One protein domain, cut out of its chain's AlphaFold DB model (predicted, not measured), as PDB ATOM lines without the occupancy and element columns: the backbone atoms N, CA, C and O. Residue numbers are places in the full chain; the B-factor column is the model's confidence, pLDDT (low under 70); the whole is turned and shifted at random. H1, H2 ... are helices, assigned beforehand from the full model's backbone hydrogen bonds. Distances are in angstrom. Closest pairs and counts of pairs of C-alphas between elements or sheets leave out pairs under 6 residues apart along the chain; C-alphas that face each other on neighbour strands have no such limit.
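This is residues 362 to 450 of the 887 residues of an uncharacterized protein of Saccharothrix tamanrassetensis (UniProt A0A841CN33). With little regular structure, this is a rounded body: H2 is its core, H1, H3 and H4 pack on H2 from three sides, and long loops make up much of the rest. The 89 printed residues hold four named helices, H1 to H4 in chain order, with 34 residues, and no named strand: all helix. It is compact, radius of gyration of the C-alphas 11.7 A, spanning 29 by 26 by 24 A.

Start at the hub, H2, residues 387 to 397. H1, residues 364 to 371, touches it at C-alphas 367 and 393, the closest, 6.1 A apart; this helical hairpin has a steep tilt of 41 degrees, opposite ways. H3, residues 401 to 410, touches H2, about perpendicular at 81 degrees; closest C-alphas 394 and 401, 5.2 A. H4, residues 431 to 435, touches H2; closest C-alphas 388 and 435, 5.3 A. Every O i to N i+4 pair is within hydrogen-bond range in H2, H3 and H4; in H1, 2 of 4.

Find C-alpha 387 at (-15.590, 24.809, -28.661); H2 runs 14.8 A to C-alpha 397. H1 measures 11.2 A, H3 14.2 A, and H4 6.1 A, ending at (-16.704, 25.326, -35.917).

The printed part has no cut. Links H1 to H2 and H3 to H4 are long. Residues 369 to 383 and 417 to 427 are under pLDDT 70.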
ATOM      1  N   PRO A 362     -26.219  37.655 -14.324       88.75
ATOM      2  CA  PRO A 362     -27.300  37.799 -15.296       88.75
ATOM      3  C   PRO A 362     -27.017  37.105 -16.633       88.75
ATOM      4  O   PRO A 362     -27.910  36.465 -17.179       88.75
ATOM      5  N   SER A 363     -25.773  37.160 -17.127       83.94
ATOM      6  CA  SER A 363     -25.382  36.497 -18.380       83.94
ATOM      7  C   SER A 363     -25.290  34.971 -18.300       83.94
ATOM      8  O   SER A 363     -25.114  34.328 -19.335       83.94
ATOM      9  N   ASP A 364     -25.440  34.363 -17.114       85.69
ATOM     10  CA  ASP A 364     -25.376  32.909 -16.986       85.69
ATOM     11  C   ASP A 364     -26.503  32.216 -17.772       85.69
ATOM     12  O   ASP A 364     -26.301  31.093 -18.220       85.69
ATOM     13  N   SER A 365     -27.654  32.857 -18.033       73.56
ATOM     14  CA  SER A 365     -28.672  32.267 -18.927       73.56
ATOM     15  C   SER A 365     -28.140  31.990 -20.324       73.56
ATOM     16  O   SER A 365     -28.459  30.950 -20.884       73.56
ATOM     17  N   VAL A 366     -27.295  32.862 -20.880       73.69
ATOM     18  CA  VAL A 366     -26.745  32.678 -22.232       73.69
ATOM     19  C   VAL A 366     -25.879  31.415 -22.295       73.69
ATOM     20  O   VAL A 366     -25.905  30.707 -23.300       73.69
ATOM     21  N   LEU A 367     -25.173  31.088 -21.201       76.31
ATOM     22  CA  LEU A 367     -24.387  29.853 -21.081       76.31
ATOM     23  C   LEU A 367     -25.276  28.606 -21.151       76.31
ATOM     24  O   LEU A 367     -24.847  27.601 -21.705       76.31
ATOM     25  N   PHE A 368     -26.489  28.654 -20.593       72.56
ATOM     26  CA  PHE A 368     -27.371  27.486 -20.494       72.56
ATOM     27  C   PHE A 368     -28.409  27.395 -21.616       72.56
ATOM     28  O   PHE A 368     -28.846  26.294 -21.926       72.56
ATOM     29  N   ASP A 369     -28.814  28.505 -22.232       65.62
ATOM     30  CA  ASP A 369     -29.824  28.522 -23.301       65.62
ATOM     31  C   ASP A 369     -29.283  27.894 -24.590       65.62
ATOM     32  O   ASP A 369     -30.004  27.197 -25.302       65.62
ATOM     33  N   LEU A 370     -27.992  28.095 -24.857       57.94
ATOM     34  CA  LEU A 370     -27.309  27.601 -26.049       57.94
ATOM     35  C   LEU A 370     -26.766  26.171 -25.864       57.94
ATOM     36  O   LEU A 370     -26.870  25.358 -26.781       57.94
ATOM     37  N   ASP A 371     -26.291  25.817 -24.667       54.59
ATOM     38  CA  ASP A 371     -25.786  24.470 -24.330       54.59
ATOM     39  C   ASP A 371     -26.858  23.369 -24.517       54.59
ATOM     40  O   ASP A 371     -26.559  22.237 -24.885       54.59
ATOM     41  N   GLN A 372     -28.146  23.710 -24.369       53.34
ATOM     42  CA  GLN A 372     -29.261  22.750 -24.462       53.34
ATOM     43  C   GLN A 372     -29.575  22.301 -25.897       53.34
ATOM     44  O   GLN A 372     -30.022  21.175 -26.099       53.34
ATOM     45  N   GLY A 373     -29.346  23.166 -26.890       46.81
ATOM     46  CA  GLY A 373     -29.496  22.812 -28.308       46.81
ATOM     47  C   GLY A 373     -28.319  21.995 -28.853       46.81
ATOM     48  O   GLY A 373     -28.421  21.431 -29.938       46.81
ATOM     49  N   ASP A 374     -27.222  21.922 -28.091       48.06
ATOM     50  CA  ASP A 374     -25.936  21.354 -28.503       48.06
ATOM     51  C   ASP A 374     -25.675  19.943 -27.942       48.06
ATOM     52  O   ASP A 374     -24.689  19.317 -28.322       48.06
ATOM     53  N   PHE A 375     -26.576  19.374 -27.123       46.47
ATOM     54  CA  PHE A 375     -26.516  17.960 -26.693       46.47
ATOM     55  C   PHE A 375     -26.589  16.945 -27.859       46.47
ATOM     56  O   PHE A 375     -26.518  15.739 -27.626       46.47
ATOM     57  N   LEU A 376     -26.728  17.425 -29.100       42.59
ATOM     58  CA  LEU A 376     -26.639  16.654 -30.340       42.59
ATOM     59  C   LEU A 376     -25.208  16.556 -30.908       42.59
ATOM     60  O   LEU A 376     -25.027  15.913 -31.940       42.59
ATOM     61  N   ASP A 377     -24.190  17.148 -30.269       45.94
ATOM     62  CA  ASP A 377     -22.791  16.956 -30.674       45.94
ATOM     63  C   ASP A 377     -22.318  15.538 -30.292       45.94
ATOM     64  O   ASP A 377     -21.768  15.294 -29.211       45.94
ATOM     65  N   GLU A 378     -22.556  14.585 -31.201       39.41
ATOM     66  CA  GLU A 378     -22.049  13.210 -31.152       39.41
ATOM     67  C   GLU A 378     -20.516  13.206 -31.012       39.41
ATOM     68  O   GLU A 378     -19.777  13.305 -31.986       39.41
ATOM     69  N   GLY A 379     -20.018  13.073 -29.782       42.19
ATOM     70  CA  GLY A 379     -18.579  12.990 -29.497       42.19
ATOM     71  C   GLY A 379     -18.114  13.788 -28.284       42.19
ATOM     72  O   GLY A 379     -17.038  13.500 -27.756       42.19
ATOM     73  N   SER A 380     -18.926  14.724 -27.784       45.09
ATOM     74  CA  SER A 380     -18.620  15.441 -26.543       45.09
ATOM     75  C   SER A 380     -18.817  14.530 -25.327       45.09
ATOM     76  O   SER A 380     -19.861  13.900 -25.155       45.09
ATOM     77  N   LEU A 381     -17.803  14.444 -24.458       44.22
ATOM     78  CA  LEU A 381     -17.932  13.750 -23.174       44.22
ATOM     79  C   LEU A 381     -19.056  14.405 -22.348       44.22
ATOM     80  O   LEU A 381     -19.111  15.636 -22.295       44.22
ATOM     81  N   PRO A 382     -19.897  13.633 -21.636       48.22
ATOM     82  CA  PRO A 382     -20.887  14.199 -20.726       48.22
ATOM     83  C   PRO A 382     -20.242  15.215 -19.763       48.22
ATOM     84  O   PRO A 382     -19.272  14.900 -19.061       48.22
ATOM     85  N   GLY A 383     -20.754  16.450 -19.763       56.72
ATOM     86  CA  GLY A 383     -20.258  17.551 -18.925       56.72
ATOM     87  C   GLY A 383     -19.043  18.319 -19.467       56.72
ATOM     88  O   GLY A 383     -18.405  19.040 -18.694       56.72
ATOM     89  N   ALA A 384     -18.692  18.165 -20.750       73.25
ATOM     90  CA  ALA A 384     -17.705  19.002 -21.431       73.25
ATOM     91  C   ALA A 384     -18.373  19.951 -22.443       73.25
ATOM     92  O   ALA A 384     -19.213  19.524 -23.228       73.25
ATOM     93  N   VAL A 385     -17.978  21.224 -22.437       79.38
ATOM     94  CA  VAL A 385     -18.456  22.254 -23.367       79.38
ATOM     95  C   VAL A 385     -17.639  22.175 -24.651       79.38
ATOM     96  O   VAL A 385     -16.410  22.307 -24.615       79.38
ATOM     97  N   ALA A 386     -18.315  21.969 -25.780       80.31
ATOM     98  CA  ALA A 386     -17.685  21.954 -27.094       80.31
ATOM     99  C   ALA A 386     -17.188  23.364 -27.483       80.31
ATOM    100  O   ALA A 386     -17.850  24.360 -27.170       80.31
ATOM    101  N   PRO A 387     -16.069  23.499 -28.221       84.62
ATOM    102  CA  PRO A 387     -15.590  24.809 -28.661       84.62
ATOM    103  C   PRO A 387     -16.581  25.648 -29.453       84.62
ATOM    104  O   PRO A 387     -16.570  26.869 -29.324       84.62
ATOM    105  N   ARG A 388     -17.458  25.020 -30.243       85.44
ATOM    106  CA  ARG A 388     -18.509  25.735 -30.973       85.44
ATOM    107  C   ARG A 388     -19.474  26.420 -30.010       85.44
ATOM    108  O   ARG A 388     -19.732  27.613 -30.158       85.44
ATOM    109  N   THR A 389     -19.968  25.693 -29.005       82.12
ATOM    110  CA  THR A 389     -20.828  26.236 -27.943       82.12
ATOM    111  C   THR A 389     -20.127  27.388 -27.239       82.12
ATOM    112  O   THR A 389     -20.703  28.462 -27.084       82.12
ATOM    113  N   LEU A 390     -18.848  27.206 -26.903       84.62
ATOM    114  CA  LEU A 390     -18.030  28.232 -26.272       84.62
ATOM    115  C   LEU A 390     -17.913  29.505 -27.137       84.62
ATOM    116  O   LEU A 390     -18.122  30.605 -26.629       84.62
ATOM    117  N   ALA A 391     -17.620  29.367 -28.432       84.06
ATOM    118  CA  ALA A 391     -17.530  30.478 -29.381       84.06
ATOM    119  C   ALA A 391     -18.875  31.194 -29.567       84.06
ATOM    120  O   ALA A 391     -18.943  32.424 -29.571       84.06
ATOM    121  N   ARG A 392     -19.962  30.427 -29.675       82.62
ATOM    122  CA  ARG A 392     -21.315  30.963 -29.836       82.62
ATOM    123  C   ARG A 392     -21.761  31.728 -28.597       82.62
ATOM    124  O   ARG A 392     -22.264  32.838 -28.725       82.62
ATOM    125  N   VAL A 393     -21.507  31.190 -27.405       81.94
ATOM    126  CA  VAL A 393     -21.798  31.896 -26.154       81.94
ATOM    127  C   VAL A 393     -20.909  33.124 -25.998       81.94
ATOM    128  O   VAL A 393     -21.405  34.156 -25.571       81.94
ATOM    129  N   ALA A 394     -19.633  33.077 -26.386       81.94
ATOM    130  CA  ALA A 394     -18.771  34.261 -26.401       81.94
ATOM    131  C   ALA A 394     -19.340  35.375 -27.292       81.94
ATOM    132  O   ALA A 394     -19.424  36.526 -26.859       81.94
ATOM    133  N   MET A 395     -19.820  35.024 -28.487       78.44
ATOM    134  CA  MET A 395     -20.488  35.961 -29.388       78.44
ATOM    135  C   MET A 395     -21.782  36.519 -28.776       78.44
ATOM    136  O   MET A 395     -21.920  37.735 -28.663       78.44
ATOM    137  N   SER A 396     -22.699  35.656 -28.328       76.56
ATOM    138  CA  SER A 396     -23.997  36.061 -27.766       76.56
ATOM    139  C   SER A 396     -23.878  36.810 -26.437       76.56
ATOM    140  O   SER A 396     -24.665  37.709 -26.166       76.56
ATOM    141  N   ALA A 397     -22.891  36.469 -25.605       75.25
ATOM    142  CA  ALA A 397     -22.643  37.126 -24.327       75.25
ATOM    143  C   ALA A 397     -21.854  38.440 -24.471       75.25
ATOM    144  O   ALA A 397     -21.662  39.140 -23.475       75.25
ATOM    145  N   GLY A 398     -21.332  38.747 -25.666       72.94
ATOM    146  CA  GLY A 398     -20.399  39.853 -25.859       72.94
ATOM    147  C   GLY A 398     -19.147  39.685 -24.994       72.94
ATOM    148  O   GLY A 398     -18.737  40.595 -24.279       72.94
ATOM    149  N   LYS A 399     -18.516  38.513 -24.997       77.31
ATOM    150  CA  LYS A 399     -17.311  38.234 -24.198       77.31
ATOM    151  C   LYS A 399     -16.240  37.581 -25.056       77.31
ATOM    152  O   LYS A 399     -16.523  37.071 -26.133       77.31
ATOM    153  N   SER A 400     -14.993  37.614 -24.593       80.19
ATOM    154  CA  SER A 400     -13.962  36.777 -25.199       80.19
ATOM    155  C   SER A 400     -14.242  35.306 -24.914       80.19
ATOM    156  O   SER A 400     -14.812  34.949 -23.877       80.19
ATOM    157  N   VAL A 401     -13.777  34.441 -25.811       83.38
ATOM    158  CA  VAL A 401     -13.818  32.984 -25.634       83.38
ATOM    159  C   VAL A 401     -13.154  32.582 -24.311       83.38
ATOM    160  O   VAL A 401     -13.716  31.785 -23.565       83.38
ATOM    161  N   GLY A 402     -12.021  33.204 -23.961       82.25
ATOM    162  CA  GLY A 402     -11.326  32.968 -22.691       82.25
ATOM    163  C   GLY A 402     -12.150  33.348 -21.451       82.25
ATOM    164  O   GLY A 402     -12.186  32.591 -20.479       82.25
ATOM    165  N   ALA A 403     -12.879  34.472 -21.483       82.62
ATOM    166  CA  ALA A 403     -13.738  34.888 -20.370       82.62
ATOM    167  C   ALA A 403     -14.938  33.946 -20.177       82.62
ATOM    168  O   ALA A 403     -15.306  33.633 -19.041       82.62
ATOM    169  N   VAL A 404     -15.534  33.465 -21.273       85.44
ATOM    170  CA  VAL A 404     -16.609  32.462 -21.218       85.44
ATOM    171  C   VAL A 404     -16.075  31.113 -20.736       85.44
ATOM    172  O   VAL A 404     -16.695  30.494 -19.874       85.44
ATOM    173  N   ALA A 405     -14.897  30.691 -21.202       85.69
ATOM    174  CA  ALA A 405     -14.259  29.449 -20.773       85.69
ATOM    175  C   ALA A 405     -13.975  29.473 -19.269       85.69
ATOM    176  O   ALA A 405     -14.292  28.523 -18.553       85.69
ATOM    177  N   HIS A 406     -13.445  30.594 -18.768       85.31
ATOM    178  CA  HIS A 406     -13.256  30.804 -17.339       85.31
ATOM    179  C   HIS A 406     -14.576  30.716 -16.573       85.31
ATOM    180  O   HIS A 406     -14.632  30.011 -15.567       85.31
ATOM    181  N   ARG A 407     -15.656  31.340 -17.066       88.12
ATOM    182  CA  ARG A 407     -16.960  31.261 -16.398       88.12
ATOM    183  C   ARG A 407     -17.522  29.837 -16.368       88.12
ATOM    184  O   ARG A 407     -17.979  29.420 -15.309       88.12
ATOM    185  N   TYR A 408     -17.444  29.076 -17.460       86.81
ATOM    186  CA  TYR A 408     -17.836  27.660 -17.470       86.81
ATOM    187  C   TYR A 408     -17.042  26.840 -16.444       86.81
ATOM    188  O   TYR A 408     -17.638  26.064 -15.699       86.81
ATOM    189  N   ARG A 409     -15.725  27.067 -16.328       85.56
ATOM    190  CA  ARG A 409     -14.894  26.416 -15.301       85.56
ATOM    191  C   ARG A 409     -15.338  26.780 -13.885       85.56
ATOM    192  O   ARG A 409     -15.476  25.887 -13.056       85.56
ATOM    193  N   THR A 410     -15.616  28.060 -13.612       87.56
ATOM    194  CA  THR A 410     -16.189  28.489 -12.323       87.56
ATOM    195  C   THR A 410     -17.508  27.777 -12.035       87.56
ATOM    196  O   THR A 410     -17.788  27.464 -10.884       87.56
ATOM    197  N   LEU A 411     -18.307  27.513 -13.071       86.62
ATOM    198  CA  LEU A 411     -19.580  26.807 -12.974       86.62
ATOM    199  C   LEU A 411     -19.443  25.279 -12.858       86.62
ATOM    200  O   LEU A 411     -20.465  24.613 -12.801       86.62
ATOM    201  N   GLY A 412     -18.230  24.715 -12.811       83.56
ATOM    202  CA  GLY A 412     -18.009  23.269 -12.676       83.56
ATOM    203  C   GLY A 412     -17.984  22.494 -14.001       83.56
ATOM    204  O   GLY A 412     -17.907  21.264 -13.993       83.56
ATOM    205  N   TYR A 413     -18.009  23.187 -15.144       83.00
ATOM    206  CA  TYR A 413     -17.914  22.571 -16.469       83.00
ATOM    207  C   TYR A 413     -16.463  22.361 -16.902       83.00
ATOM    208  O   TYR A 413     -15.571  23.165 -16.621       83.00
ATOM    209  N   ARG A 414     -16.236  21.295 -17.675       80.06
ATOM    210  CA  ARG A 414     -14.972  21.082 -18.390       80.06
ATOM    211  C   ARG A 414     -15.075  21.685 -19.788       80.06
ATOM    212  O   ARG A 414     -16.137  21.636 -20.391       80.06
ATOM    213  N   ILE A 415     -13.987  22.223 -20.324       79.19
ATOM    214  CA  ILE A 415     -13.916  22.629 -21.736       79.19
ATOM    215  C   ILE A 415     -13.294  21.471 -22.519       79.19
ATOM    216  O   ILE A 415     -12.281  20.922 -22.082       79.19
ATOM    217  N   ALA A 416     -13.912  21.057 -23.626       73.31
ATOM    218  CA  ALA A 416     -13.364  20.010 -24.486       73.31
ATOM    219  C   ALA A 416     -12.172  20.534 -25.313       73.31
ATOM    220  O   ALA A 416     -12.242  21.627 -25.875       73.31
ATOM    221  N   GLY A 417     -11.100  19.741 -25.415       67.31
ATOM    222  CA  GLY A 417      -9.895  20.073 -26.191       67.31
ATOM    223  C   GLY A 417      -8.799  20.800 -25.397       67.31
ATOM    224  O   GLY A 417      -8.792  20.782 -24.164       67.31
ATOM    225  N   ALA A 418      -7.833  21.399 -26.104       56.66
ATOM    226  CA  ALA A 418      -6.791  22.219 -25.484       56.66
ATOM    227  C   ALA A 418      -7.354  23.596 -25.120       56.66
ATOM    228  O   ALA A 418      -8.077  24.221 -25.891       56.66
ATOM    229  N   ASP A 419      -7.020  24.028 -23.909       57.41
ATOM    230  CA  ASP A 419      -7.491  25.253 -23.277       57.41
ATOM    231  C   ASP A 419      -7.254  26.470 -24.189       57.41
ATOM    232  O   ASP A 419      -6.093  26.779 -24.484       57.41
ATOM    233  N   PRO A 420      -8.299  27.226 -24.582       62.66
ATOM    234  CA  PRO A 420      -8.135  28.587 -25.073       62.66
ATOM    235  C   PRO A 420      -7.737  29.498 -23.895       62.66
ATOM    236  O   PRO A 420      -8.400  30.481 -23.579       62.66
ATOM    237  N   ALA A 421      -6.651  29.146 -23.203       50.28
ATOM    238  CA  ALA A 421      -6.031  29.903 -22.118       50.28
ATOM    239  C   ALA A 421      -5.245  31.113 -22.642       50.28
ATOM    240  O   ALA A 421      -4.680  31.876 -21.860       50.28
ATOM    241  N   GLY A 422      -5.182  31.282 -23.966       53.91
ATOM    242  CA  GLY A 422      -4.657  32.485 -24.582       53.91
ATOM    243  C   GLY A 422      -5.611  33.657 -24.389       53.91
ATOM    244  O   GLY A 422      -6.830  33.501 -24.466       53.91
ATOM    245  N   ASP A 423      -5.033  34.836 -24.182       53.09
ATOM    246  CA  ASP A 423      -5.735  36.113 -24.115       53.09
ATOM    247  C   ASP A 423      -6.228  36.492 -25.525       53.09
ATOM    248  O   ASP A 423      -5.694  37.378 -26.194       53.09
ATOM    249  N   ASP A 424      -7.216  35.754 -26.040       62.62
ATOM    250  CA  ASP A 424      -7.943  36.188 -27.223       62.62
ATOM    251  C   ASP A 424      -8.863  37.329 -26.808       62.62
ATOM    252  O   ASP A 424     -10.012  37.149 -26.405       62.62
ATOM    253  N   THR A 425      -8.310  38.533 -26.847       54.84
ATOM    254  CA  THR A 425      -9.024  39.764 -26.518       54.84
ATOM    255  C   THR A 425     -10.066  40.129 -27.577       54.84
ATOM    256  O   THR A 425     -10.832  41.071 -27.369       54.84
ATOM    257  N   THR A 426     -10.133  39.399 -28.699       57.38
ATOM    258  CA  THR A 426     -10.931  39.784 -29.863       57.38
ATOM    259  C   THR A 426     -12.082  38.810 -30.105       57.38
ATOM    260  O   THR A 426     -11.895  37.615 -30.305       57.38
ATOM    261  N   ARG A 427     -13.308  39.339 -30.134       66.12
ATOM    262  CA  ARG A 427     -14.500  38.595 -30.562       66.12
ATOM    263  C   ARG A 427     -14.402  38.348 -32.075       66.12
ATOM    264  O   ARG A 427     -14.308  39.316 -32.828       66.12
ATOM    265  N   GLN A 428     -14.449  37.095 -32.533       72.44
ATOM    266  CA  GLN A 428     -14.501  36.776 -33.966       72.44
ATOM    267  C   GLN A 428     -15.863  36.172 -34.314       72.44
ATOM    268  O   GLN A 428     -16.147  35.015 -34.022       72.44
ATOM    269  N   ALA A 429     -16.717  36.969 -34.963       73.38
ATOM    270  CA  ALA A 429     -18.076  36.568 -35.348       73.38
ATOM    271  C   ALA A 429     -18.122  35.338 -36.280       73.38
ATOM    272  O   ALA A 429     -19.162  34.710 -36.431       73.38
ATOM    273  N   THR A 430     -16.995  34.985 -36.901       84.69
ATOM    274  CA  THR A 430     -16.859  33.833 -37.796       84.69
ATOM    275  C   THR A 430     -16.532  32.525 -37.076       84.69
ATOM    276  O   THR A 430     -16.650  31.474 -37.697       84.69
ATOM    277  N   ASP A 431     -16.160  32.544 -35.789       87.69
ATOM    278  CA  ASP A 431     -15.792  31.321 -35.058       87.69
ATOM    279  C   ASP A 431     -16.926  30.296 -34.957       87.69
ATOM    280  O   ASP A 431     -16.682  29.123 -35.242       87.69
ATOM    281  N   PRO A 432     -18.174  30.674 -34.601       86.94
ATOM    282  CA  PRO A 432     -19.256  29.696 -34.544       86.94
ATOM    283  C   PRO A 432     -19.476  29.029 -35.906       86.94
ATOM    284  O   PRO A 432     -19.735  27.830 -35.964       86.94
ATOM    285  N   ILE A 433     -19.321  29.798 -36.993       88.81
ATOM    286  CA  ILE A 433     -19.499  29.348 -38.378       88.81
ATOM    287  C   ILE A 433     -18.436  28.309 -38.734       88.81
ATOM    288  O   ILE A 433     -18.787  27.201 -39.118       88.81
ATOM    289  N   ILE A 434     -17.147  28.621 -38.556       91.25
ATOM    290  CA  ILE A 434     -16.060  27.693 -38.920       91.25
ATOM    291  C   ILE A 434     -16.051  26.419 -38.063       91.25
ATOM    292  O   ILE A 434     -15.499  25.419 -38.509       91.25
ATOM    293  N   LEU A 435     -16.628  26.454 -36.854       89.88
ATOM    294  CA  LEU A 435     -16.704  25.326 -35.917       89.88
ATOM    295  C   LEU A 435     -17.977  24.475 -36.065       89.88
ATOM    296  O   LEU A 435     -18.037  23.385 -35.491       89.88
ATOM    297  N   SER A 436     -18.992  24.960 -36.788       88.94
ATOM    298  CA  SER A 436     -20.185  24.185 -37.162       88.94
ATOM    299  C   SER A 436     -19.845  23.241 -38.307       88.94
ATOM    300  O   SER A 436     -19.178  23.653 -39.250       88.94
ATOM    301  N   ARG A 437     -20.330  21.996 -38.254       87.25
ATOM    302  CA  ARG A 437     -20.180  21.009 -39.335       87.25
ATOM    303  C   ARG A 437     -20.781  21.511 -40.648       87.25
ATOM    304  O   ARG A 437     -20.215  21.266 -41.712       87.25
ATOM    305  N   ASP A 438     -21.903  22.216 -40.548       84.50
ATOM    306  CA  ASP A 438     -22.716  22.647 -41.684       84.50
ATOM    307  C   ASP A 438     -22.457  24.130 -42.044       84.50
ATOM    308  O   ASP A 438     -23.095  24.678 -42.940       84.50
ATOM    309  N   LEU A 439     -21.474  24.770 -41.385       88.06
ATOM    310  CA  LEU A 439     -21.047  26.162 -41.600       88.06
ATOM    311  C   LEU A 439     -22.165  27.201 -41.425       88.06
ATOM    312  O   LEU A 439     -22.160  28.253 -42.052       88.06
ATOM    313  N   ASP A 440     -23.117  26.922 -40.546       84.38
ATOM    314  CA  ASP A 440     -24.266  27.784 -40.244       84.38
ATOM    315  C   ASP A 440     -24.178  28.441 -38.852       84.38
ATOM    316  O   ASP A 440     -25.035  29.233 -38.462       84.38
ATOM    317  N   GLY A 441     -23.133  28.119 -38.084       82.88
ATOM    318  CA  GLY A 441     -22.978  28.553 -36.694       82.88
ATOM    319  C   GLY A 441     -23.821  27.777 -35.677       82.88
ATOM    320  O   GLY A 441     -23.761  28.071 -34.478       82.88
ATOM    321  N   LEU A 442     -24.596  26.790 -36.128       81.62
ATOM    322  CA  LEU A 442     -25.507  25.985 -35.324       81.62
ATOM    323  C   LEU A 442     -24.930  24.591 -35.055       81.62
ATOM    324  O   LEU A 442     -23.801  24.274 -35.424       81.62
ATOM    325  N   ALA A 443     -25.674  23.796 -34.288       71.88
ATOM    326  CA  ALA A 443     -25.336  22.402 -34.059       71.88
ATOM    327  C   ALA A 443     -25.655  21.563 -35.308       71.88
ATOM    328  O   ALA A 443     -26.681  21.816 -35.944       71.88
ATOM    329  N   PRO A 444     -24.864  20.519 -35.595       79.06
ATOM    330  CA  PRO A 444     -23.749  20.034 -34.784       79.06
ATOM    331  C   PRO A 444     -22.392  20.665 -35.144       79.06
ATOM    332  O   PRO A 444     -22.174  21.167 -36.245       79.06
ATOM    333  N   GLY A 445     -21.453  20.631 -34.202       82.25
ATOM    334  CA  GLY A 445     -20.058  21.013 -34.402       82.25
ATOM    335  C   GLY A 445     -19.230  19.950 -35.127       82.25
ATOM    336  O   GLY A 445     -19.659  18.813 -35.325       82.25
ATOM    337  N   ILE A 446     -18.008  20.321 -35.515       86.19
ATOM    338  CA  ILE A 446     -17.020  19.364 -36.036       86.19
ATOM    339  C   ILE A 446     -16.614  18.383 -34.923       86.19
ATOM    340  O   ILE A 446     -16.306  18.798 -33.804       86.19
ATOM    341  N   ASP A 447     -16.547  17.088 -35.239       82.00
ATOM    342  CA  ASP A 447     -16.081  16.060 -34.302       82.00
ATOM    343  C   ASP A 447     -14.560  16.146 -34.091       82.00
ATOM    344  O   ASP A 447     -13.775  15.860 -34.993       82.00
ATOM    345  N   GLN A 448     -14.140  16.495 -32.873       79.88
ATOM    346  CA  GLN A 448     -12.728  16.622 -32.487       79.88
ATOM    347  C   GLN A 448     -11.944  15.305 -32.477       79.88
ATOM    348  O   GLN A 448     -10.715  15.332 -32.437       79.88
ATOM    349  N   ARG A 449     -12.624  14.151 -32.452       81.50
ATOM    350  CA  ARG A 449     -11.960  12.835 -32.414       81.50
ATOM    351  C   ARG A 449     -11.341  12.457 -33.755       81.50
ATOM    352  O   ARG A 449     -10.520  11.543 -33.803       81.50
ATOM    353  N   HIS A 450     -11.744  13.142 -34.820       83.12
ATOM    354  CA  HIS A 450     -11.291  12.900 -36.177       83.12
ATOM    355  C   HIS A 450     -10.551  14.135 -36.711       83.12
ATOM    356  O   HIS A 450     -10.898  15.261 -36.345       83.12
TER     357      HIS A 450